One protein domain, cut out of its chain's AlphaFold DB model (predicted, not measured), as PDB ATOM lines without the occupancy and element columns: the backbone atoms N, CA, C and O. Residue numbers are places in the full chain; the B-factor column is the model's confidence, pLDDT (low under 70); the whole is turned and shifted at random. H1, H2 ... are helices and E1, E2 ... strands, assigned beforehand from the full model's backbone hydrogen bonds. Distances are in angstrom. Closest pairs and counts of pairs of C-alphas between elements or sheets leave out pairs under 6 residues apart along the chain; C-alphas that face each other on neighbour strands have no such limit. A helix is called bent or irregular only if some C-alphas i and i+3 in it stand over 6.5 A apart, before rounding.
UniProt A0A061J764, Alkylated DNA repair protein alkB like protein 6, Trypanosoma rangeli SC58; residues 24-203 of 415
ATOM      1  N   ALA A  24      20.291 -52.940  58.941       38.69
ATOM      2  CA  ALA A  24      19.500 -52.425  57.826       38.69
ATOM      3  C   ALA A  24      19.144 -50.951  58.071       38.69
ATOM      4  O   ALA A  24      18.888 -50.561  59.209       38.69
ATOM      5  N   VAL A  25      19.147 -50.123  57.022       43.16
ATOM      6  CA  VAL A  25      18.828 -48.688  57.139       43.16
ATOM      7  C   VAL A  25      17.436 -48.391  56.609       43.16
ATOM      8  O   VAL A  25      17.111 -48.702  55.463       43.16
ATOM      9  N   ARG A  26      16.640 -47.679  57.414       38.25
ATOM     10  CA  ARG A  26      15.451 -46.960  56.947       38.25
ATOM     11  C   ARG A  26      15.634 -45.451  57.099       38.25
ATOM     12  O   ARG A  26      15.815 -44.957  58.203       38.25
ATOM     13  N   GLY A  27      15.472 -44.742  55.980       41.44
ATOM     14  CA  GLY A  27      15.011 -43.351  55.924       41.44
ATOM     15  C   GLY A  27      16.002 -42.260  56.353       41.44
ATOM     16  O   GLY A  27      16.065 -41.889  57.517       41.44
ATOM     17  N   LEU A  28      16.646 -41.605  55.375       44.84
ATOM     18  CA  LEU A  28      17.295 -40.292  55.567       44.84
ATOM     19  C   LEU A  28      16.294 -39.128  55.704       44.84
ATOM     20  O   LEU A  28      16.705 -37.997  55.961       44.84
ATOM     21  N   SER A  29      14.985 -39.371  55.564       44.53
ATOM     22  CA  SER A  29      13.963 -38.324  55.722       44.53
ATOM     23  C   SER A  29      13.888 -37.769  57.150       44.53
ATOM     24  O   SER A  29      13.385 -36.664  57.337       44.53
ATOM     25  N   THR A  30      14.420 -38.498  58.138       45.09
ATOM     26  CA  THR A  30      14.484 -38.095  59.553       45.09
ATOM     27  C   THR A  30      15.906 -37.799  60.048       45.09
ATOM     28  O   THR A  30      16.087 -37.571  61.241       45.09
ATOM     29  N   ALA A  31      16.915 -37.818  59.167       53.81
ATOM     30  CA  ALA A  31      18.321 -37.594  59.521       53.81
ATOM     31  C   ALA A  31      18.645 -36.103  59.738       53.81
ATOM     32  O   ALA A  31      18.050 -35.226  59.096       53.81
ATOM     33  N   SER A  32      19.617 -35.814  60.607       56.41
ATOM     34  CA  SER A  32      20.093 -34.443  60.840       56.41
ATOM     35  C   SER A  32      20.819 -33.870  59.613       56.41
ATOM     36  O   SER A  32      21.366 -34.609  58.793       56.41
ATOM     37  N   ASP A  33      20.868 -32.542  59.468       61.88
ATOM     38  CA  ASP A  33      21.556 -31.911  58.326       61.88
ATOM     39  C   ASP A  33      23.062 -32.240  58.292       61.88
ATOM     40  O   ASP A  33      23.626 -32.447  57.219       61.88
ATOM     41  N   ALA A  34      23.691 -32.437  59.456       57.84
ATOM     42  CA  ALA A  34      25.078 -32.901  59.558       57.84
ATOM     43  C   ALA A  34      25.273 -34.332  59.015       57.84
ATOM     44  O   ALA A  34      26.288 -34.631  58.377       57.84
ATOM     45  N   ALA A  35      24.302 -35.223  59.237       57.75
ATOM     46  CA  ALA A  35      24.321 -36.558  58.650       57.75
ATOM     47  C   ALA A  35      24.089 -36.504  57.133       57.75
ATOM     48  O   ALA A  35      24.757 -37.214  56.385       57.75
ATOM     49  N   LYS A  36      23.233 -35.606  56.633       62.38
ATOM     50  CA  LYS A  36      23.073 -35.402  55.181       62.38
ATOM     51  C   LYS A  36      24.376 -34.936  54.524       62.38
ATOM     52  O   LYS A  36      24.754 -35.484  53.493       62.38
ATOM     53  N   ASP A  37      25.097 -33.990  55.123       66.88
ATOM     54  CA  ASP A  37      26.366 -33.493  54.572       66.88
ATOM     55  C   ASP A  37      27.474 -34.554  54.589       66.88
ATOM     56  O   ASP A  37      28.220 -34.704  53.618       66.88
ATOM     57  N   THR A  38      27.538 -35.360  55.649       64.81
ATOM     58  CA  THR A  38      28.496 -36.474  55.746       64.81
ATOM     59  C   THR A  38      28.190 -37.570  54.711       64.81
ATOM     60  O   THR A  38      29.101 -38.115  54.091       64.81
ATOM     61  N   THR A  39      26.908 -37.825  54.429       65.81
ATOM     62  CA  THR A  39      26.452 -38.765  53.386       65.81
ATOM     63  C   THR A  39      26.876 -38.299  51.987       65.81
ATOM     64  O   THR A  39      27.393 -39.089  51.194       65.81
ATOM     65  N   LYS A  40      26.765 -36.991  51.713       70.12
ATOM     66  CA  LYS A  40      27.243 -36.385  50.459       70.12
ATOM     67  C   LYS A  40      28.754 -36.529  50.291       70.12
ATOM     68  O   LYS A  40      29.211 -36.892  49.209       70.12
ATOM     69  N   LEU A  41      29.528 -36.295  51.355       68.81
ATOM     70  CA  LEU A  41      30.983 -36.496  51.351       68.81
ATOM     71  C   LEU A  41      31.370 -37.960  51.101       68.81
ATOM     72  O   LEU A  41      32.380 -38.217  50.449       68.81
ATOM     73  N   ALA A  42      30.543 -38.907  51.552       60.44
ATOM     74  CA  ALA A  42      30.707 -40.337  51.294       60.44
ATOM     75  C   ALA A  42      30.273 -40.774  49.875       60.44
ATOM     76  O   ALA A  42      30.232 -41.962  49.560       60.44
ATOM     77  N   GLY A  43      29.942 -39.823  48.994       58.25
ATOM     78  CA  GLY A  43      29.570 -40.101  47.611       58.25
ATOM     79  C   GLY A  43      28.102 -40.476  47.419       58.25
ATOM     80  O   GLY A  43      27.785 -41.111  46.418       58.25
ATOM     81  N   PHE A  44      27.211 -40.099  48.337       60.38
ATOM     82  CA  PHE A  44      25.763 -40.262  48.191       60.38
ATOM     83  C   PHE A  44      25.101 -38.886  48.204       60.38
ATOM     84  O   PHE A  44      24.745 -38.338  49.246       60.38
ATOM     85  N   GLU A  45      25.023 -38.270  47.028       62.28
ATOM     86  CA  GLU A  45      24.646 -36.862  46.932       62.28
ATOM     87  C   GLU A  45      23.138 -36.623  47.042       62.28
ATOM     88  O   GLU A  45      22.689 -35.717  47.747       62.28
ATOM     89  N   PHE A  46      22.372 -37.471  46.359       57.31
ATOM     90  CA  PHE A  46      20.908 -37.496  46.395       57.31
ATOM     91  C   PHE A  46      20.377 -38.878  46.767       57.31
ATOM     92  O   PHE A  46      19.167 -39.059  46.888       57.31
ATOM     93  N   SER A  47      21.271 -39.859  46.917       55.06
ATOM     94  CA  SER A  47      20.909 -41.200  47.336       55.06
ATOM     95  C   SER A  47      21.188 -41.424  48.812       55.06
ATOM     96  O   SER A  47      21.872 -40.656  49.486       55.06
ATOM     97  N   THR A  48      20.594 -42.489  49.326       53.97
ATOM     98  CA  THR A  48      20.945 -43.057  50.615       53.97
ATOM     99  C   THR A  48      21.726 -44.323  50.322       53.97
ATOM    100  O   THR A  48      21.296 -45.070  49.434       53.97
ATOM    101  N   PRO A  49      22.800 -44.638  51.051       55.25
ATOM    102  CA  PRO A  49      23.330 -45.978  50.944       55.25
ATOM    103  C   PRO A  49      22.223 -46.952  51.373       55.25
ATOM    104  O   PRO A  49      21.659 -46.847  52.463       55.25
ATOM    105  N   ASN A  50      21.800 -47.814  50.448       53.16
ATOM    106  CA  ASN A  50      20.738 -48.775  50.700       53.16
ATOM    107  C   ASN A  50      21.371 -50.032  51.292       53.16
ATOM    108  O   ASN A  50      21.804 -50.936  50.579       53.16
ATOM    109  N   PHE A  51      21.467 -50.038  52.617       55.97
ATOM    110  CA  PHE A  51      21.943 -51.168  53.397       55.97
ATOM    111  C   PHE A  51      20.736 -52.047  53.726       55.97
ATOM    112  O   PHE A  51      20.086 -51.858  54.749       55.97
ATOM    113  N   SER A  52      20.375 -52.972  52.842       43.72
ATOM    114  CA  SER A  52      19.382 -53.998  53.167       43.72
ATOM    115  C   SER A  52      20.109 -55.318  53.395       43.72
ATOM    116  O   SER A  52      20.403 -56.042  52.450       43.72
ATOM    117  N   LEU A  53      20.445 -55.617  54.653       43.97
ATOM    118  CA  LEU A  53      20.926 -56.937  55.065       43.97
ATOM    119  C   LEU A  53      19.765 -57.735  55.665       43.97
ATOM    120  O   LEU A  53      19.136 -57.293  56.629       43.97
ATOM    121  N   ASP A  54      19.520 -58.940  55.147       39.91
ATOM    122  CA  ASP A  54      18.552 -59.867  55.740       39.91
ATOM    123  C   ASP A  54      18.914 -60.177  57.199       39.91
ATOM    124  O   ASP A  54      19.990 -60.717  57.499       39.91
ATOM    125  N   GLY A  55      17.988 -59.852  58.108       43.06
ATOM    126  CA  GLY A  55      18.127 -60.062  59.551       43.06
ATOM    127  C   GLY A  55      18.917 -58.975  60.287       43.06
ATOM    128  O   GLY A  55      19.470 -59.265  61.349       43.06
ATOM    129  N   GLY A  56      19.015 -57.766  59.723       49.22
ATOM    130  CA  GLY A  56      19.697 -56.639  60.354       49.22
ATOM    131  C   GLY A  56      18.935 -55.964  61.503       49.22
ATOM    132  O   GLY A  56      17.709 -55.966  61.532       49.22
ATOM    133  N   VAL A  57      19.672 -55.392  62.457       48.78
ATOM    134  CA  VAL A  57      19.167 -54.510  63.518       48.78
ATOM    135  C   VAL A  57      18.999 -53.101  62.934       48.78
ATOM    136  O   VAL A  57      19.867 -52.634  62.194       48.78
ATOM    137  N   ASP A  58      17.893 -52.429  63.248       51.91
ATOM    138  CA  ASP A  58      17.659 -51.044  62.830       51.91
ATOM    139  C   ASP A  58      18.632 -50.102  63.562       51.91
ATOM    140  O   ASP A  58      18.644 -50.036  64.794       51.91
ATOM    141  N   MET A  59      19.433 -49.351  62.808       54.56
ATOM    142  CA  MET A  59      20.268 -48.258  63.319       54.56
ATOM    143  C   MET A  59      19.796 -46.917  62.766       54.56
ATOM    144  O   MET A  59      19.328 -46.825  61.630       54.56
ATOM    145  N   GLY A  60      19.948 -45.858  63.565       55.34
ATOM    146  CA  GLY A  60      19.699 -44.494  63.108       55.34
ATOM    147  C   GLY A  60      20.687 -44.095  62.011       55.34
ATOM    148  O   GLY A  60      21.885 -44.358  62.123       55.34
ATOM    149  N   ALA A  61      20.194 -43.431  60.961       56.66
ATOM    150  CA  ALA A  61      21.011 -42.984  59.828       56.66
ATOM    151  C   ALA A  61      22.243 -42.156  60.260       56.66
ATOM    152  O   ALA A  61      23.314 -42.296  59.676       56.66
ATOM    153  N   ASP A  62      22.118 -41.356  61.323       58.56
ATOM    154  CA  ASP A  62      23.183 -40.485  61.838       58.56
ATOM    155  C   ASP A  62      24.399 -41.245  62.407       58.56
ATOM    156  O   ASP A  62      25.517 -40.725  62.359       58.56
ATOM    157  N   ASP A  63      24.203 -42.455  62.942       61.28
ATOM    158  CA  ASP A  63      25.284 -43.255  63.537       61.28
ATOM    159  C   ASP A  63      26.054 -44.047  62.476       61.28
ATOM    160  O   ASP A  63      27.273 -44.167  62.560       61.28
ATOM    161  N   ILE A  64      25.362 -44.522  61.436       59.91
ATOM    162  CA  ILE A  64      25.983 -45.260  60.327       59.91
ATOM    163  C   ILE A  64      26.776 -44.324  59.422       59.91
ATOM    164  O   ILE A  64      27.881 -44.652  59.005       59.91
ATOM    165  N   VAL A  65      26.244 -43.140  59.118       61.81
ATOM    166  CA  VAL A  65      26.888 -42.221  58.172       61.81
ATOM    167  C   VAL A  65      28.254 -41.735  58.676       61.81
ATOM    168  O   VAL A  65      29.168 -41.552  57.876       61.81
ATOM    169  N   LYS A  66      28.425 -41.569  59.994       67.00
ATOM    170  CA  LYS A  66      29.723 -41.219  60.601       67.00
ATOM    171  C   LYS A  66      30.774 -42.320  60.446       67.00
ATOM    172  O   LYS A  66      31.960 -42.032  60.564       67.00
ATOM    173  N   ASP A  67      30.337 -43.551  60.207       73.31
ATOM    174  CA  ASP A  67      31.186 -44.730  60.087       73.31
ATOM    175  C   ASP A  67      31.619 -45.011  58.637       73.31
ATOM    176  O   ASP A  67      32.418 -45.911  58.397       73.31
ATOM    177  N   LEU A  68      31.113 -44.256  57.654       77.75
ATOM    178  CA  LEU A  68      31.397 -44.506  56.241       77.75
ATOM    179  C   LEU A  68      32.742 -43.923  55.807       77.75
ATOM    180  O   LEU A  68      32.993 -42.720  55.881       77.75
ATOM    181  N   VAL A  69      33.581 -44.788  55.247       82.19
ATOM    182  CA  VAL A  69      34.853 -44.452  54.617       82.19
ATOM    183  C   VAL A  69      34.725 -44.669  53.116       82.19
ATOM    184  O   VAL A  69      34.396 -45.756  52.649       82.19
ATOM    185  N   THR A  70      35.001 -43.620  52.343       86.81
ATOM    186  CA  THR A  70      34.979 -43.682  50.877       86.81
ATOM    187  C   THR A  70      36.392 -43.699  50.324       86.81
ATOM    188  O   THR A  70      37.224 -42.869  50.690       86.81
ATOM    189  N   SER A  71      36.663 -44.625  49.409       90.06
ATOM    190  CA  SER A  71      37.968 -44.788  48.774       90.06
ATOM    191  C   SER A  71      37.844 -44.927  47.250       90.06
ATOM    192  O   SER A  71      36.795 -45.328  46.732       90.06
ATOM    193  N   PRO A  72      38.882 -44.538  46.486       91.81
ATOM    194  CA  PRO A  72      38.923 -44.808  45.054       91.81
ATOM    195  C   PRO A  72      38.974 -46.318  44.796       91.81
ATOM    196  O   PRO A  72      39.668 -47.054  45.496       91.81
ATOM    197  N   VAL A  73      38.267 -46.776  43.762       92.94
ATOM    198  CA  VAL A  73      38.385 -48.162  43.300       92.94
ATOM    199  C   VAL A  73      39.658 -48.298  42.475       92.94
ATOM    200  O   VAL A  73      39.795 -47.656  41.445       92.94
ATOM    201  N   THR A  74      40.613 -49.100  42.938       92.12
ATOM    202  CA  THR A  74      41.893 -49.321  42.236       92.12
ATOM    203  C   THR A  74      41.986 -50.704  41.591       92.12
ATOM    204  O   THR A  74      42.957 -51.002  40.905       92.12
ATOM    205  N   SER A  75      40.989 -51.559  41.820       91.31
ATOM    206  CA  SER A  75      40.823 -52.876  41.207       91.31
ATOM    207  C   SER A  75      39.336 -53.197  41.176       91.31
ATOM    208  O   SER A  75      38.671 -53.046  42.201       91.31
ATOM    209  N   LEU A  76      38.840 -53.673  40.037       91.38
ATOM    210  CA  LEU A  76      37.425 -53.954  39.818       91.38
ATOM    211  C   LEU A  76      37.258 -55.284  39.082       91.38
ATOM    212  O   LEU A  76      37.895 -55.499  38.052       91.38
ATOM    213  N   ASP A  77      36.378 -56.144  39.586       91.25
ATOM    214  CA  ASP A  77      35.829 -57.264  38.823       91.25
ATOM    215  C   ASP A  77      34.410 -56.888  38.393       91.25
ATOM    216  O   ASP A  77      33.530 -56.713  39.233       91.25
ATOM    217  N   PHE A  78      34.172 -56.721  37.092       91.00
ATOM    218  CA  PHE A  78      32.896 -56.183  36.616       91.00
ATOM    219  C   PHE A  78      31.697 -57.080  36.977       91.00
ATOM    220  O   PHE A  78      30.660 -56.574  37.403       91.00
ATOM    221  N   LEU A  79      31.826 -58.404  36.847       88.44
ATOM    222  CA  LEU A  79      30.718 -59.329  37.111       88.44
ATOM    223  C   LEU A  79      30.403 -59.449  38.601       88.44
ATOM    224  O   LEU A  79      29.252 -59.650  38.971       88.44
ATOM    225  N   ARG A  80      31.411 -59.336  39.463       86.56
ATOM    226  CA  ARG A  80      31.211 -59.359  40.912       86.56
ATOM    227  C   ARG A  80      30.706 -58.018  41.443       86.56
ATOM    228  O   ARG A  80      29.830 -57.993  42.299       86.56
ATOM    229  N   ASP A  81      31.290 -56.920  40.969       88.62
ATOM    230  CA  ASP A  81      31.159 -55.608  41.608       88.62
ATOM    231  C   ASP A  81      30.099 -54.722  40.931       88.62
ATOM    232  O   ASP A  81      29.403 -53.960  41.606       88.62
ATOM    233  N   MET A  82      29.948 -54.821  39.602       91.50
ATOM    234  CA  MET A  82      29.072 -53.942  38.815       91.50
ATOM    235  C   MET A  82      27.737 -54.584  38.449       91.50
ATOM    236  O   MET A  82      26.693 -53.948  38.643       91.50
ATOM    237  N   TYR A  83      27.763 -55.828  37.964       91.19
ATOM    238  CA  TYR A  83      26.578 -56.576  37.528       91.19
ATOM    239  C   TYR A  83      25.505 -56.600  38.627       91.19
ATOM    240  O   TYR A  83      25.812 -56.772  39.806       91.19
ATOM    241  N   GLY A  84      24.248 -56.339  38.269       90.56
ATOM    242  CA  GLY A  84      23.084 -56.339  39.148       90.56
ATOM    243  C   GLY A  84      22.479 -54.947  39.384       90.56
ATOM    244  O   GLY A  84      22.807 -53.987  38.686       90.56
ATOM    245  N   PRO A  85      21.620 -54.804  40.404       91.25
ATOM    246  CA  PRO A  85      20.823 -53.604  40.612       91.25
ATOM    247  C   PRO A  85      21.562 -52.484  41.361       91.25
ATOM    248  O   PRO A  85      22.439 -52.718  42.197       91.25
ATOM    249  N   TRP A  86      21.163 -51.254  41.059       92.19
ATOM    250  CA  TRP A  86      21.667 -49.989  41.579       92.19
ATOM    251  C   TRP A  86      20.492 -49.035  41.780       92.19
ATOM    252  O   TRP A  86      19.608 -48.944  40.934       92.19
ATOM    253  N   LEU A  87      20.486 -48.281  42.868       89.69
ATOM    254  CA  LEU A  87      19.503 -47.230  43.103       89.69
ATOM    255  C   LEU A  87      20.044 -45.911  42.557       89.69
ATOM    256  O   LEU A  87      21.059 -45.429  43.054       89.69
ATOM    257  N   VAL A  88      19.372 -45.325  41.567       87.75
ATOM    258  CA  VAL A  88      19.712 -44.003  41.029       87.75
ATOM    259  C   VAL A  88      18.777 -42.953  41.605       87.75
ATOM    260  O   VAL A  88      17.553 -43.086  41.560       87.75
ATOM    261  N   LEU A  89      19.364 -41.897  42.153       76.50
ATOM    262  CA  LEU A  89      18.630 -40.752  42.668       76.50
ATOM    263  C   LEU A  89      19.352 -39.499  42.189       76.50
ATOM    264  O   LEU A  89      20.522 -39.281  42.494       76.50
ATOM    265  N   THR A  90      18.662 -38.709  41.378       71.50
ATOM    266  CA  THR A  90      19.124 -37.428  40.840       71.50
ATOM    267  C   THR A  90      17.926 -36.480  40.725       71.50
ATOM    268  O   THR A  90      16.784 -36.871  40.986       71.50
ATOM    269  N   GLU A  91      18.176 -35.230  40.337       71.19
ATOM    270  CA  GLU A  91      17.122 -34.230  40.121       71.19
ATOM    271  C   GLU A  91      16.144 -34.653  39.010       71.19
ATOM    272  O   GLU A  91      14.934 -34.553  39.199       71.19
ATOM    273  N   ASP A  92      16.663 -35.210  37.907       70.06
ATOM    274  CA  ASP A  92      15.884 -35.554  36.706       70.06
ATOM    275  C   ASP A  92      15.602 -37.061  36.549       70.06
ATOM    276  O   ASP A  92      14.697 -37.460  35.817       70.06
ATOM    277  N   LEU A  93      16.374 -37.916  37.220       77.88
ATOM    278  CA  LEU A  93      16.321 -39.372  37.089       77.88
ATOM    279  C   LEU A  93      16.276 -40.033  38.466       77.88
ATOM    280  O   LEU A  93      17.239 -39.955  39.231       77.88
ATOM    281  N   GLN A  94      15.170 -40.702  38.776       83.69
ATOM    282  CA  GLN A  94      14.985 -41.440  40.026       83.69
ATOM    283  C   GLN A  94      14.430 -42.823  39.712       83.69
ATOM    284  O   GLN A  94      13.450 -42.943  38.973       83.69
ATOM    285  N   GLY A  95      15.041 -43.869  40.261       88.31
ATOM    286  CA  GLY A  95      14.683 -45.236  39.908       88.31
ATOM    287  C   GLY A  95      15.731 -46.264  40.283       88.31
ATOM    288  O   GLY A  95      16.636 -46.017  41.077       88.31
ATOM    289  N   GLU A  96      15.614 -47.423  39.659       91.00
ATOM    290  CA  GLU A  96      16.594 -48.494  39.738       91.00
ATOM    291  C   GLU A  96      17.260 -48.675  38.379       91.00
ATOM    292  O   GLU A  96      16.581 -48.805  37.361       91.00
ATOM    293  N   LEU A  97      18.587 -48.687  38.371       93.19
ATOM    294  CA  LEU A  97      19.387 -49.136  37.243       93.19
ATOM    295  C   LEU A  97      19.750 -50.601  37.462       93.19
ATOM    296  O   LEU A  97      20.236 -50.971  38.526       93.19
ATOM    297  N   PHE A  98      19.578 -51.434  36.454       92.44
ATOM    298  CA  PHE A  98      20.145 -52.770  36.415       92.44
ATOM    299  C   PHE A  98      21.284 -52.764  35.406       92.44
ATOM    300  O   PHE A  98      21.045 -52.556  34.220       92.44
ATOM    301  N   ILE A  99      22.517 -52.934  35.882       93.94
ATOM    302  CA  ILE A  99      23.691 -53.066  35.016       93.94
ATOM    303  C   ILE A  99      23.865 -54.549  34.751       93.94
ATOM    304  O   ILE A  99      24.030 -55.306  35.701       93.94
ATOM    305  N   ASP A 100      23.820 -54.960  33.495       91.06
ATOM    306  CA  ASP A 100      23.910 -56.354  33.091       91.06
ATOM    307  C   ASP A 100      25.364 -56.778  32.809       91.06
ATOM    308  O   ASP A 100      26.274 -55.952  32.699       91.06
ATOM    309  N   HIS A 101      25.600 -58.085  32.731       88.56
ATOM    310  CA  HIS A 101      26.912 -58.706  32.536       88.56
ATOM    311  C   HIS A 101      27.617 -58.287  31.232       88.56
ATOM    312  O   HIS A 101      28.847 -58.261  31.173       88.56
ATOM    313  N   ASP A 102      26.848 -57.920  30.208       88.88
ATOM    314  CA  ASP A 102      27.303 -57.420  28.907       88.88
ATOM    315  C   ASP A 102      27.415 -55.884  28.845       88.88
ATOM    316  O   ASP A 102      27.709 -55.317  27.789       88.88
ATOM    317  N   ARG A 103      27.260 -55.220  30.000       93.19
ATOM    318  CA  ARG A 103      27.316 -53.766  30.205       93.19
ATOM    319  C   ARG A 103      26.104 -52.990  29.694       93.19
ATOM    320  O   ARG A 103      26.126 -51.752  29.722       93.19
ATOM    321  N   MET A 104      25.045 -53.678  29.275       92.56
ATOM    322  CA  MET A 104      23.751 -53.040  29.073       92.56
ATOM    323  C   MET A 104      23.216 -52.521  30.407       92.56
ATOM    324  O   MET A 104      23.467 -53.085  31.470       92.56
ATOM    325  N   VAL A 105      22.505 -51.402  30.364       93.88
ATOM    326  CA  VAL A 105      21.924 -50.768  31.545       93.88
ATOM    327  C   VAL A 105      20.441 -50.562  31.315       93.88
ATOM    328  O   VAL A 105      20.050 -49.934  30.337       93.88
ATOM    329  N   TYR A 106      19.621 -51.041  32.242       92.06
ATOM    330  CA  TYR A 106      18.170 -50.893  32.197       92.06
ATOM    331  C   TYR A 106      17.707 -49.998  33.336       92.06
ATOM    332  O   TYR A 106      18.037 -50.248  34.491       92.06
ATOM    333  N   LEU A 107      16.932 -48.966  33.031       91.12
ATOM    334  CA  LEU A 107      16.324 -48.091  34.023       91.12
ATOM    335  C   LEU A 107      14.857 -48.459  34.219       91.12
ATOM    336  O   LEU A 107      14.059 -48.397  33.283       91.12
ATOM    337  N   ARG A 108      14.490 -48.711  35.472       89.06
ATOM    338  CA  ARG A 108      13.108 -48.708  35.944       89.06
ATOM    339  C   ARG A 108      12.850 -47.420  36.733       89.06
ATOM    340  O   ARG A 108      13.454 -47.257  37.796       89.06
ATOM    341  N   PRO A 109      11.983 -46.505  36.267       87.12
ATOM    342  CA  PRO A 109      11.700 -45.275  37.001       87.12
ATOM    343  C   PRO A 109      10.991 -45.575  38.331       87.12
ATOM    344  O   PRO A 109      10.114 -46.435  38.397       87.12
ATOM    345  N   ALA A 110      11.359 -44.858  39.396       83.19
ATOM    346  CA  ALA A 110      10.674 -44.933  40.692       83.19
ATOM    347  C   ALA A 110       9.345 -44.165  40.678       83.19
ATOM    348  O   ALA A 110       8.390 -44.553  41.347       83.19
ATOM    349  N   ASN A 111       9.295 -43.074  39.911       79.50
ATOM    350  CA  ASN A 111       8.128 -42.220  39.750       79.50
ATOM    351  C   ASN A 111       7.734 -42.177  38.273       79.50
ATOM    352  O   ASN A 111       8.590 -41.975  37.413       79.50
ATOM    353  N   GLY A 112       6.438 -42.299  37.984       78.88
ATOM    354  CA  GLY A 112       5.945 -42.301  36.607       78.88
ATOM    355  C   GLY A 112       5.910 -43.692  35.975       78.88
ATOM    356  O   GLY A 112       5.903 -44.711  36.662       78.88
ATOM    357  N   LEU A 113       5.835 -43.704  34.648       79.44
ATOM    358  CA  LEU A 113       5.848 -44.883  33.788       79.44
ATOM    359  C   LEU A 113       7.010 -44.788  32.797       79.44
ATOM    360  O   LEU A 113       7.635 -43.734  32.654       79.44
ATOM    361  N   GLY A 114       7.265 -45.895  32.102       81.62
ATOM    362  CA  GLY A 114       8.288 -45.998  31.071       81.62
ATOM    363  C   GLY A 114       9.498 -46.806  31.512       81.62
ATOM    364  O   GLY A 114       9.453 -47.561  32.483       81.62
ATOM    365  N   PHE A 115      10.582 -46.652  30.767       87.19
ATOM    366  CA  PHE A 115      11.823 -47.385  30.968       87.19
ATOM    367  C   PHE A 115      13.003 -46.575  30.422       87.19
ATOM    368  O   PHE A 115      12.819 -45.543  29.772       87.19
ATOM    369  N   GLY A 116      14.222 -47.040  30.667       89.19
ATOM    370  CA  GLY A 116      15.394 -46.568  29.940       89.19
ATOM    371  C   GLY A 116      16.347 -47.700  29.611       89.19
ATOM    372  O   GLY A 116      16.364 -48.726  30.289       89.19
ATOM    373  N   VAL A 117      17.115 -47.502  28.553       91.19
ATOM    374  CA  VAL A 117      18.122 -48.435  28.064       91.19
ATOM    375  C   VAL A 117      19.386 -47.645  27.803       91.19
ATOM    376  O   VAL A 117      19.363 -46.522  27.301       91.19
ATOM    377  N   GLY A 118      20.505 -48.222  28.191       93.00
ATOM    378  CA  GLY A 118      21.793 -47.595  28.053       93.00
ATOM    379  C   GLY A 118      22.912 -48.606  27.988       93.00
ATOM    380  O   GLY A 118      22.703 -49.817  28.061       93.00
ATOM    381  N   ARG A 119      24.124 -48.082  27.879       94.44
ATOM    382  CA  ARG A 119      25.347 -48.868  27.897       94.44
ATOM    383  C   ARG A 119      26.374 -48.178  28.765       94.44
ATOM    384  O   ARG A 119      26.599 -46.974  28.627       94.44
ATOM    385  N   MET A 120      26.993 -48.948  29.650       95.56
ATOM    386  CA  MET A 120      28.081 -48.474  30.487       95.56
ATOM    387  C   MET A 120      29.420 -48.959  29.943       95.56
ATOM    388  O   MET A 120      29.592 -50.121  29.603       95.56
ATOM    389  N   GLU A 121      30.408 -48.082  29.943       96.06
ATOM    390  CA  GLU A 121      31.801 -48.461  29.796       96.06
ATOM    391  C   GLU A 121      32.559 -48.087  31.059       96.06
ATOM    392  O   GLU A 121      32.337 -47.037  31.665       96.06
ATOM    393  N   VAL A 122      33.447 -48.981  31.474       94.31
ATOM    394  CA  VAL A 122      34.260 -48.824  32.677       94.31
ATOM    395  C   VAL A 122      35.713 -48.884  32.250       94.31
ATOM    396  O   VAL A 122      36.117 -49.836  31.580       94.31
ATOM    397  N   ALA A 123      36.465 -47.846  32.602       92.50
ATOM    398  CA  ALA A 123      37.875 -47.730  32.273       92.50
ATOM    399  C   ALA A 123      38.725 -48.698  33.107       92.50
ATOM    400  O   ALA A 123      38.293 -49.195  34.151       92.50
ATOM    401  N   ASP A 124      39.967 -48.911  32.676       89.12
ATOM    402  CA  ASP A 124      40.932 -49.668  33.465       89.12
ATOM    403  C   ASP A 124      41.152 -49.006  34.829       89.12
ATOM    404  O   ASP A 124      41.256 -47.782  34.959       89.12
ATOM    405  N   SER A 125      41.208 -49.837  35.867       88.75
ATOM    406  CA  SER A 125      41.401 -49.357  37.235       88.75
ATOM    407  C   SER A 125      42.856 -48.941  37.446       88.75
ATOM    408  O   SER A 125      43.776 -49.663  37.062       88.75
ATOM    409  N   GLY A 126      43.076 -47.792  38.085       85.06
ATOM    410  CA  GLY A 126      44.418 -47.285  38.364       85.06
ATOM    411  C   GLY A 126      44.533 -46.590  39.720       85.06
ATOM    412  O   GLY A 126      43.556 -46.495  40.463       85.06
ATOM    413  N   PRO A 127      45.718 -46.049  40.060       82.62
ATOM    414  CA  PRO A 127      45.942 -45.359  41.334       82.62
ATOM    415  C   PRO A 127      45.028 -44.144  41.557       82.62
ATOM    416  O   PRO A 127      44.783 -43.756  42.696       82.62
ATOM    417  N   ALA A 128      44.519 -43.545  40.476       83.69
ATOM    418  CA  ALA A 128      43.591 -42.415  40.515       83.69
ATOM    419  C   ALA A 128      42.119 -42.824  40.735       83.69
ATOM    420  O   ALA A 128      41.273 -41.952  40.942       83.69
ATOM    421  N   GLY A 129      41.808 -44.124  40.710       91.81
ATOM    422  CA  GLY A 129      40.447 -44.655  40.731       91.81
ATOM    423  C   GLY A 129      40.055 -45.347  39.423       91.81
ATOM    424  O   GLY A 129      40.876 -45.517  38.519       91.81
ATOM    425  N   THR A 130      38.776 -45.709  39.331       95.62
ATOM    426  CA  THR A 130      38.155 -46.300  38.141       95.62
ATOM    427  C   THR A 130      37.103 -45.333  37.610       95.62
ATOM    428  O   THR A 130      36.123 -45.032  38.297       95.62
ATOM    429  N   ALA A 131      37.297 -44.846  36.386       96.06
ATOM    430  CA  ALA A 131      36.326 -43.998  35.706       96.06
ATOM    431  C   ALA A 131      35.263 -44.837  34.984       96.06
ATOM    432  O   ALA A 131      35.516 -45.981  34.605       96.06
ATOM    433  N   PHE A 132      34.095 -44.248  34.742       96.69
ATOM    434  CA  PHE A 132      33.066 -44.844  33.898       96.69
ATOM    435  C   PHE A 132      32.376 -43.788  33.029       96.69
ATOM    436  O   PHE A 132      32.342 -42.598  33.367       96.69
ATOM    437  N   SER A 133      31.787 -44.252  31.935       97.12
ATOM    438  CA  SER A 133      30.833 -43.509  31.119       97.12
ATOM    439  C   SER A 133      29.565 -44.332  30.928       97.12
ATOM    440  O   SER A 133      29.642 -45.545  30.777       97.12
ATOM    441  N   LEU A 134      28.404 -43.694  30.913       95.75
ATOM    442  CA  LEU A 134      27.116 -44.320  30.651       95.75
ATOM    443  C   LEU A 134      26.346 -43.454  29.657       95.75
ATOM    444  O   LEU A 134      26.106 -42.282  29.923       95.75
ATOM    445  N   GLN A 135      25.945 -44.045  28.539       94.81
ATOM    446  CA  GLN A 135      24.978 -43.449  27.622       94.81
ATOM    447  C   GLN A 135      23.617 -44.037  27.955       94.81
ATOM    448  O   GLN A 135      23.476 -45.257  27.936       94.81
ATOM    449  N   LEU A 136      22.645 -43.200  28.302       92.44
ATOM    450  CA  LEU A 136      21.321 -43.640  28.727       92.44
ATOM    451  C   LEU A 136      20.244 -42.889  27.953       92.44
ATOM    452  O   LEU A 136      20.167 -41.665  28.008       92.44
ATOM    453  N   GLU A 137      19.375 -43.634  27.286       92.00
ATOM    454  CA  GLU A 137      18.135 -43.123  26.723       92.00
ATOM    455  C   GLU A 137      16.973 -43.567  27.605       92.00
ATOM    456  O   GLU A 137      16.838 -44.746  27.932       92.00
ATOM    457  N   SER A 138      16.121 -42.631  28.012       88.12
ATOM    458  CA  SER A 138      14.958 -42.938  28.845       88.12
ATOM    459  C   SER A 138      13.677 -42.355  28.272       88.12
ATOM    460  O   SER A 138      13.634 -41.186  27.895       88.12
ATOM    461  N   TYR A 139      12.624 -43.162  28.276       86.25
ATOM    462  CA  TYR A 139      11.280 -42.817  27.833       86.25
ATOM    463  C   TYR A 139      10.338 -42.771  29.031       86.25
ATOM    464  O   TYR A 139       9.396 -43.554  29.142       86.25
ATOM    465  N   THR A 140      10.635 -41.888  29.979       84.06
ATOM    466  CA  THR A 140       9.873 -41.752  31.222       84.06
ATOM    467  C   THR A 140       8.809 -40.665  31.100       84.06
ATOM    468  O   THR A 140       8.993 -39.657  30.419       84.06
ATOM    469  N   TYR A 141       7.659 -40.869  31.742       83.25
ATOM    470  CA  TYR A 141       6.543 -39.919  31.715       83.25
ATOM    471  C   TYR A 141       5.654 -40.047  32.957       83.25
ATOM    472  O   TYR A 141       5.665 -41.059  33.655       83.25
ATOM    473  N   SER A 142       4.873 -39.006  33.257       81.44
ATOM    474  CA  SER A 142       3.942 -39.022  34.396       81.44
ATOM    475  C   SER A 142       2.848 -40.080  34.220       81.44
ATOM    476  O   SER A 142       2.324 -40.253  33.121       81.44
ATOM    477  N   VAL A 143       2.402 -40.694  35.322       76.00
ATOM    478  CA  VAL A 143       1.225 -41.591  35.350       76.00
ATOM    479  C   VAL A 143      -0.064 -40.908  34.881       76.00
ATOM    480  O   VAL A 143      -1.003 -41.579  34.464       76.00
ATOM    481  N   THR A 144      -0.129 -39.576  34.956       77.50
ATOM    482  CA  THR A 144      -1.266 -38.778  34.477       77.50
ATOM    483  C   THR A 144      -1.142 -38.389  33.007       77.50
ATOM    484  O   THR A 144      -2.025 -37.706  32.488       77.50
ATOM    485  N   SER A 145      -0.038 -38.747  32.343       75.31
ATOM    486  CA  SER A 145       0.147 -38.430  30.932       75.31
ATOM    487  C   SER A 145      -0.843 -39.218  30.088       75.31
ATOM    488  O   SER A 145      -1.044 -40.415  30.281       75.31
ATOM    489  N   VAL A 146      -1.441 -38.538  29.118       68.38
ATOM    490  CA  VAL A 146      -2.334 -39.154  28.130       68.38
ATOM    491  C   VAL A 146      -1.577 -39.709  26.922       68.38
ATOM    492  O   VAL A 146      -2.178 -40.397  26.101       68.38
ATOM    493  N   MET A 147      -0.281 -39.402  26.808       67.00
ATOM    494  CA  MET A 147       0.594 -39.832  25.717       67.00
ATOM    495  C   MET A 147       1.972 -40.232  26.242       67.00
ATOM    496  O   MET A 147       2.490 -39.637  27.194       67.00
ATOM    497  N   THR A 148       2.555 -41.238  25.604       74.25
ATOM    498  CA  THR A 148       3.958 -41.625  25.758       74.25
ATOM    499  C   THR A 148       4.873 -40.596  25.071       74.25
ATOM    500  O   THR A 148       4.435 -39.889  24.157       74.25
ATOM    501  N   PRO A 149       6.132 -40.445  25.517       77.50
ATOM    502  CA  PRO A 149       7.088 -39.555  24.868       77.50
ATOM    503  C   PRO A 149       7.505 -40.118  23.503       77.50
ATOM    504  O   PRO A 149       7.867 -41.285  23.400       77.50
ATOM    505  N   TYR A 150       7.497 -39.272  22.469       71.44
ATOM    506  CA  TYR A 150       7.894 -39.647  21.103       71.44
ATOM    507  C   TYR A 150       9.417 -39.668  20.891       71.44
ATOM    508  O   TYR A 150       9.899 -40.233  19.915       71.44
ATOM    509  N   ALA A 151      10.179 -39.032  21.782       78.81
ATOM    510  CA  ALA A 151      11.634 -38.976  21.736       78.81
ATOM    511  C   ALA A 151      12.214 -39.303  23.119       78.81
ATOM    512  O   ALA A 151      11.611 -38.928  24.133       78.81
ATOM    513  N   PRO A 152      13.379 -39.968  23.181       85.88
ATOM    514  CA  PRO A 152      14.015 -40.267  24.449       85.88
ATOM    515  C   PRO A 152      14.592 -39.003  25.077       85.88
ATOM    516  O   PRO A 152      15.115 -38.114  24.398       85.88
ATOM    517  N   LEU A 153      14.625 -38.986  26.405       86.69
ATOM    518  CA  LEU A 153      15.612 -38.202  27.124       86.69
ATOM    519  C   LEU A 153      16.966 -38.918  27.011       86.69
ATOM    520  O   LEU A 153      17.151 -39.971  27.616       86.69
ATOM    521  N   ALA A 154      17.895 -38.343  26.247       90.38
ATOM    522  CA  ALA A 154      19.256 -38.855  26.096       90.38
ATOM    523  C   ALA A 154      20.220 -38.173  27.083       90.38
ATOM    524  O   ALA A 154      20.310 -36.941  27.123       90.38
ATOM    525  N   LEU A 155      20.942 -38.983  27.854       91.50
ATOM    526  CA  LEU A 155      21.885 -38.571  28.889       91.50
ATOM    527  C   LEU A 155      23.254 -39.214  28.653       91.50
ATOM    528  O   LEU A 155      23.372 -40.438  28.630       91.50
ATOM    529  N   ASP A 156      24.290 -38.384  28.574       94.69
ATOM    530  CA  ASP A 156      25.683 -38.816  28.666       94.69
ATOM    531  C   ASP A 156      26.174 -38.602  30.098       94.69
ATOM    532  O   ASP A 156      26.253 -37.474  30.586       94.69
ATOM    533  N   VAL A 157      26.495 -39.686  30.796       94.81
ATOM    534  CA  VAL A 157      26.949 -39.684  32.186       94.81
ATOM    535  C   VAL A 157      28.425 -40.043  32.228       94.81
ATOM    536  O   VAL A 157      28.832 -41.061  31.679       94.81
ATOM    537  N   THR A 158      29.237 -39.247  32.915       96.06
ATOM    538  CA  THR A 158      30.668 -39.534  33.095       96.06
ATOM    539  C   THR A 158      31.085 -39.275  34.528       96.06
ATOM    540  O   THR A 158      30.764 -38.223  35.088       96.06
ATOM    541  N   GLY A 159      31.830 -40.203  35.123       94.88
ATOM    542  CA  GLY A 159      32.280 -40.032  36.495       94.88
ATOM    543  C   GLY A 159      33.229 -41.102  36.993       94.88
ATOM    544  O   GLY A 159      33.979 -41.710  36.232       94.88
ATOM    545  N   GLN A 160      33.229 -41.271  38.309       93.56
ATOM    546  CA  GLN A 160      34.150 -42.131  39.039       93.56
ATOM    547  C   GLN A 160      33.373 -43.136  39.881       93.56
ATOM    548  O   GLN A 160      32.377 -42.795  40.524       93.56
ATOM    549  N   LEU A 161      33.883 -44.361  39.916       94.19
ATOM    550  CA  LEU A 161      33.442 -45.386  40.841       94.19
ATOM    551  C   LEU A 161      34.134 -45.182  42.192       94.19
ATOM    552  O   LEU A 161      35.352 -44.981  42.280       94.19
ATOM    553  N   LYS A 162      33.348 -45.238  43.260       91.94
ATOM    554  CA  LYS A 162      33.811 -45.142  44.641       91.94
ATOM    555  C   LYS A 162      33.462 -46.421  45.381       91.94
ATOM    556  O   LYS A 162      32.355 -46.930  45.231       91.94
ATOM    557  N   ARG A 163      34.395 -46.915  46.194       90.31
ATOM    558  CA  ARG A 163      34.109 -47.951  47.184       90.31
ATOM    559  C   ARG A 163      33.743 -47.269  48.491       90.31
ATOM    560  O   ARG A 163      34.439 -46.345  48.912       90.31
ATOM    561  N   VAL A 164      32.666 -47.725  49.109       86.69
ATOM    562  CA  VAL A 164      32.180 -47.218  50.390       86.69
ATOM    563  C   VAL A 164      32.161 -48.378  51.368       86.69
ATOM    564  O   VAL A 164      31.518 -49.393  51.113       86.69
ATOM    565  N   GLU A 165      32.877 -48.228  52.473       83.75
ATOM    566  CA  GLU A 165      33.051 -49.250  53.503       83.75
ATOM    567  C   GLU A 165      32.718 -48.669  54.875       83.75
ATOM    568  O   GLU A 165      32.880 -47.469  55.096       83.75
ATOM    569  N   SER A 166      32.259 -49.503  55.804       80.25
ATOM    570  CA  SER A 166      32.178 -49.106  57.212       80.25
ATOM    571  C   SER A 166      33.575 -49.135  57.843       80.25
ATOM    572  O   SER A 166      34.403 -49.975  57.477       80.25
ATOM    573  N   SER A 167      33.871 -48.259  58.806       74.62
ATOM    574  CA  SER A 167      35.187 -48.250  59.464       74.62
ATOM    575  C   SER A 167      35.424 -49.520  60.295       74.62
ATOM    576  O   SER A 167      36.567 -49.946  60.474       74.62
ATOM    577  N   SER A 168      34.340 -50.182  60.716       69.19
ATOM    578  CA  SER A 168      34.346 -51.519  61.320       69.19
ATOM    579  C   SER A 168      34.680 -52.655  60.336       69.19
ATOM    580  O   SER A 168      35.025 -53.754  60.774       69.19
ATOM    581  N   GLY A 169      34.589 -52.415  59.021       65.12
ATOM    582  CA  GLY A 169      34.789 -53.414  57.965       65.12
ATOM    583  C   GLY A 169      33.648 -54.428  57.821       65.12
ATOM    584  O   GLY A 169      33.799 -55.433  57.131       65.12
ATOM    585  N   GLU A 170      32.513 -54.192  58.481       65.00
ATOM    586  CA  GLU A 170      31.347 -55.082  58.464       65.00
ATOM    587  C   GLU A 170      30.552 -55.005  57.149       65.00
ATOM    588  O   GLU A 170      29.812 -55.935  56.823       65.00
ATOM    589  N   TYR A 171      30.713 -53.925  56.377       67.88
ATOM    590  CA  TYR A 171      30.005 -53.704  55.116       67.88
ATOM    591  C   TYR A 171      30.874 -52.986  54.076       67.88
ATOM    592  O   TYR A 171      31.636 -52.079  54.411       67.88
ATOM    593  N   ALA A 172      30.693 -53.364  52.807       78.75
ATOM    594  CA  ALA A 172      31.298 -52.727  51.642       78.75
ATOM    595  C   ALA A 172      30.291 -52.663  50.482       78.75
ATOM    596  O   ALA A 172      29.568 -53.626  50.225       78.75
ATOM    597  N   THR A 173      30.269 -51.544  49.762       86.06
ATOM    598  CA  THR A 173      29.469 -51.336  48.549       86.06
ATOM    599  C   THR A 173      30.176 -50.402  47.573       86.06
ATOM    600  O   THR A 173      31.270 -49.895  47.840       86.06
ATOM    601  N   PHE A 174      29.522 -50.140  46.448       90.25
ATOM    602  CA  PHE A 174      29.972 -49.206  45.435       90.25
ATOM    603  C   PHE A 174      28.984 -48.053  45.239       90.25
ATOM    604  O   PHE A 174      27.768 -48.210  45.361       90.25
ATOM    605  N   SER A 175      29.525 -46.886  44.900       90.88
ATOM    606  CA  SER A 175      28.766 -45.702  44.506       90.88
ATOM    607  C   SER A 175      29.318 -45.131  43.201       90.88
ATOM    608  O   SER A 175      30.533 -45.022  43.013       90.88
ATOM    609  N   LEU A 176      28.416 -44.761  42.299       92.44
ATOM    610  CA  LEU A 176      28.699 -43.998  41.094       92.44
ATOM    611  C   LEU A 176      28.525 -42.520  41.414       92.44
ATOM    612  O   LEU A 176      27.430 -42.080  41.766       92.44
ATOM    613  N   VAL A 177      29.600 -41.748  41.267       91.19
ATOM    614  CA  VAL A 177      29.586 -40.292  41.442       91.19
ATOM    615  C   VAL A 177      29.995 -39.657  40.125       91.19
ATOM    616  O   VAL A 177      31.124 -39.839  39.664       91.19
ATOM    617  N   ALA A 178      29.067 -38.948  39.493       92.50
ATOM    618  CA  ALA A 178      29.218 -38.487  38.123       92.50
ATOM    619  C   ALA A 178      28.465 -37.183  37.856       92.50
ATOM    620  O   ALA A 178      27.741 -36.653  38.698       92.50
ATOM    621  N   THR A 179      28.624 -36.686  36.638       92.06
ATOM    622  CA  THR A 179      27.772 -35.648  36.056       92.06
ATOM    623  C   THR A 179      27.093 -36.206  34.818       92.06
ATOM    624  O   THR A 179      27.732 -36.927  34.050       92.06
ATOM    625  N   TRP A 180      25.825 -35.864  34.617       92.25
ATOM    626  CA  TRP A 180      25.118 -36.124  33.367       92.25
ATOM    627  C   TRP A 180      25.106 -34.868  32.499       92.25
ATOM    628  O   TRP A 180      25.150 -33.747  33.012       92.25
ATOM    629  N   ARG A 181      25.014 -35.052  31.184       92.94
ATOM    630  CA  ARG A 181      24.865 -33.988  30.194       92.94
ATOM    631  C   ARG A 181      23.819 -34.378  29.147       92.94
ATOM    632  O   ARG A 181      23.808 -35.515  28.686       92.94
ATOM    633  N   LYS A 182      22.954 -33.433  28.776       91.06
ATOM    634  CA  LYS A 182      21.993 -33.551  27.668       91.06
ATOM    635  C   LYS A 182      22.565 -32.918  26.395       91.06
ATOM    636  O   LYS A 182      23.493 -32.104  26.442       91.06
ATOM    637  N   LYS A 183      21.969 -33.244  25.242       85.31
ATOM    638  CA  LYS A 183      22.355 -32.683  23.930       85.31
ATOM    639  C   LYS A 183      22.233 -31.156  23.856       85.31
ATOM    640  O   LYS A 183      23.013 -30.524  23.154       85.31
ATOM    641  N   ASP A 184      21.296 -30.565  24.597       86.56
ATOM    642  CA  ASP A 184      21.102 -29.109  24.684       86.56
ATOM    643  C   ASP A 184      22.192 -28.384  25.503       86.56
ATOM    644  O   ASP A 184      22.188 -27.160  25.615       86.56
ATOM    645  N   GLY A 185      23.148 -29.133  26.062       87.44
ATOM    646  CA  GLY A 185      24.246 -28.609  26.861       87.44
ATOM    647  C   GLY A 185      23.931 -28.468  28.346       87.44
ATOM    648  O   GLY A 185      24.855 -28.184  29.109       87.44
ATOM    649  N   THR A 186      22.688 -28.706  28.776       90.62
ATOM    650  CA  THR A 186      22.359 -28.758  30.201       90.62
ATOM    651  C   THR A 186      23.050 -29.946  30.858       90.62
ATOM    652  O   THR A 186      23.285 -30.993  30.245       90.62
ATOM    653  N   SER A 187      23.422 -29.768  32.120       91.25
ATOM    654  CA  SER A 187      24.133 -30.776  32.890       91.25
ATOM    655  C   SER A 187      23.696 -30.735  34.336       91.25
ATOM    656  O   SER A 187      23.374 -29.668  34.858       91.25
ATOM    657  N   GLY A 188      23.795 -31.875  34.997       87.81
ATOM    658  CA  GLY A 188      23.522 -31.990  36.413       87.81
ATOM    659  C   GLY A 188      24.366 -33.081  37.036       87.81
ATOM    660  O   GLY A 188      25.247 -33.680  36.413       87.81
ATOM    661  N   LYS A 189      24.110 -33.317  38.312       88.25
ATOM    662  CA  LYS A 189      24.843 -34.309  39.083       88.25
ATOM    663  C   LYS A 189      24.147 -35.661  38.987       88.25
ATOM    664  O   LYS A 189      22.921 -35.743  38.940       88.25
ATOM    665  N   PHE A 190      24.946 -36.717  38.933       88.56
ATOM    666  CA  PHE A 190      24.489 -38.091  38.837       88.56
ATOM    667  C   PHE A 190      25.046 -38.899  39.999       88.56
ATOM    668  O   PHE A 190      26.253 -38.898  40.256       88.56
ATOM    669  N   ASN A 191      24.159 -39.625  40.672       89.12
ATOM    670  CA  ASN A 191      24.544 -40.493  41.759       89.12
ATOM    671  C   ASN A 191      23.728 -41.785  41.760       89.12
ATOM    672  O   ASN A 191      22.498 -41.747  41.684       89.12
ATOM    673  N   ALA A 192      24.416 -42.920  41.864       89.62
ATOM    674  CA  ALA A 192      23.768 -44.215  42.005       89.62
ATOM    675  C   ALA A 192      24.518 -45.111  42.993       89.62
ATOM    676  O   ALA A 192      25.741 -45.207  42.947       89.62
ATOM    677  N   ALA A 193      23.779 -45.783  43.868       88.62
ATOM    678  CA  ALA A 193      24.312 -46.659  44.904       88.62
ATOM    679  C   ALA A 193      24.060 -48.124  44.544       88.62
ATOM    680  O   ALA A 193      22.935 -48.485  44.193       88.62
ATOM    681  N   LYS A 194      25.076 -48.982  44.656       89.62
ATOM    682  CA  LYS A 194      24.906 -50.419  44.433       89.62
ATOM    683  C   LYS A 194      23.981 -50.991  45.504       89.62
ATOM    684  O   LYS A 194      24.177 -50.749  46.697       89.62
ATOM    685  N   LEU A 195      22.983 -51.764  45.079       83.81
ATOM    686  CA  LEU A 195      22.170 -52.538  46.010       83.81
ATOM    687  C   LEU A 195      22.961 -53.789  46.400       83.81
ATOM    688  O   LEU A 195      23.117 -54.703  45.593       83.81
ATOM    689  N   SER A 196      23.498 -53.793  47.620       73.50
ATOM    690  CA  SER A 196      24.341 -54.862  48.164       73.50
ATOM    691  C   SER A 196      23.837 -55.317  49.543       73.50
ATOM    692  O   SER A 196      23.340 -54.483  50.302       73.50
ATOM    693  N   PRO A 197      24.021 -56.601  49.911       71.19
ATOM    694  CA  PRO A 197      24.668 -57.655  49.133       71.19
ATOM    695  C   PRO A 197      23.785 -58.104  47.969       71.19
ATOM    696  O   PRO A 197      22.568 -58.208  48.093       71.19
ATOM    697  N   TRP A 198      24.418 -58.375  46.834       75.12
ATOM    698  CA  TRP A 198      23.755 -58.949  45.677       75.12
ATOM    699  C   TRP A 198      24.566 -60.144  45.209       75.12
ATOM    700  O   TRP A 198      25.778 -60.037  45.029       75.12
ATOM    701  N   ASP A 199      23.898 -61.283  45.070       74.56
ATOM    702  CA  ASP A 199      24.515 -62.511  44.593       74.56
ATOM    703  C   ASP A 199      23.912 -62.879  43.229       74.56
ATOM    704  O   ASP A 199      22.743 -63.291  43.177       74.56
ATOM    705  N   PRO A 200      24.687 -62.776  42.131       70.75
ATOM    706  CA  PRO A 200      24.223 -63.182  40.811       70.75
ATOM    707  C   PRO A 200      23.764 -64.643  40.766       70.75
ATOM    708  O   PRO A 200      22.867 -64.965  39.992       70.75
ATOM    709  N   ALA A 201      24.303 -65.531  41.608       70.19
ATOM    710  CA  ALA A 201      23.887 -66.934  41.654       70.19
ATOM    711  C   ALA A 201      22.487 -67.132  42.262       70.19
ATOM    712  O   ALA A 201      21.845 -68.149  42.004       70.19
ATOM    713  N   THR A 202      22.009 -66.167  43.055       71.62
ATOM    714  CA  THR A 202      20.634 -66.146  43.587       71.62
ATOM    715  C   THR A 202      19.655 -65.396  42.688       71.62
ATOM    716  O   THR A 202      18.445 -65.481  42.900       71.62
ATOM    717  N   SER A 203      20.162 -64.663  41.690       64.88
ATOM    718  CA  SER A 203      19.324 -63.982  40.707       64.88
ATOM    719  C   SER A 203      18.570 -65.001  39.844       64.88
ATOM    720  O   SER A 203      18.978 -66.159  39.716       64.88
TER     721      SER A 203
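This is residues 24 to 203 of the 415 residues of the protein "Alkylated DNA repair protein alkB like protein 6" of Trypanosoma rangeli SC58 (UniProt A0A061J764). The model is a closed barrel of eight strands, E2 to E9, in which each strand turns back beside the one before and E9 meets E2 to close the ring; a ninth strand, E1, pairs outside the ring with the far part of the long, bent E7. H1 and H2 pack on each other to one side of the barrel, joined by the long link of residues 42 to 60, while the short H3 lies outside the barrel just before E2. The printed part has 180 residues with three named helices and nine named strands, in the order H1 H2 E1 H3 E2 E3 E4 E5 E6 E7 E8 E9, and the class is mixed, helices and strands. The neighbour strands are antiparallel. The whole is compact, with a radius of gyration of the C-alphas of 16.4 A and spans of 49 by 38 by 35 A.

H1 is residues 33 to 41, 12.6 A from first to last C-alpha, and begins at C-alpha 33 at (21.556, -31.911, 58.326). H2 is residues 61 to 65, E1 is residues 68 to 72, 13.5 A long, and H3 is residues 78 to 82. E2 is residues 84 to 89, with C-alpha 84 at (23.084, -56.339, 39.148), and is 16.6 A long. E3 is residues 94 to 99, E4 is residues 104 to 109, and E5 is residues 116 to 122, 19.2 A long. E6 is residues 130 to 138, 25.2 A long. E7, residues 153 to 166, is the longest strand at 36.0 A and bends by 67 degrees at residue 156. E8 is residues 172 to 181, 29.2 A long, and E9 is residues 187 to 194, 22.8 A long, ending at C-alpha 194 at (24.906, -50.419, 44.433).

E2 to E9 form a meander, each strand the antiparallel neighbour of the one before, and each two in a row are a hairpin. In E2 and E3, N 86 and O 97 are 2.7 A apart, within hydrogen-bond range. In E5 and E6, at 165 degrees between their directions, N 121 and O 133 are 2.8 A apart. The pairing of E7 is staggered: residues 153 to 161 pair with E6, 156 to 165 with E8 and 162 to 166 with E1. N 134 of E6 and O 157 of E7 are 2.8 A apart, and N 162 of E7 and O 175 of E8 are 2.8 A apart. E6 and E1 lie on one side of E7 and E8 on the other side; N 69 of E1 and O 165 of E7 are 2.8 A apart. E9 and E2 close the ring at 139 degrees, with N 87 and O 193 at 2.8 A. H3 is on the barrel and outside it, at a height over the sheet of 7.3 A, over none of the strands. H1 is on the barrel, and H2 is not on it. H1 and H2 touch, their closest C-alphas being those of Ala 35 and Asp 62, 5.2 A apart. H1 and H3 are apart. In H1, H2 and H3 every O i to N i+4 pair is within hydrogen-bond range.

The two C-alphas farthest apart, those of Val 146 and Ser 168, are 51.0 A apart. The printed part runs from residue 24 to 203 and has no cut. The links H1 to H2 and E6 to E7 are long; the C-alphas of the latter, residues 139 to 152, lie 18 to 30 A from the mean of all C-alphas. The mean pLDDT of the printed part is 78.5, and 49 residues are under 70: 24 to 39, 41 to 66, 146 to 147, 168 to 171 and 203.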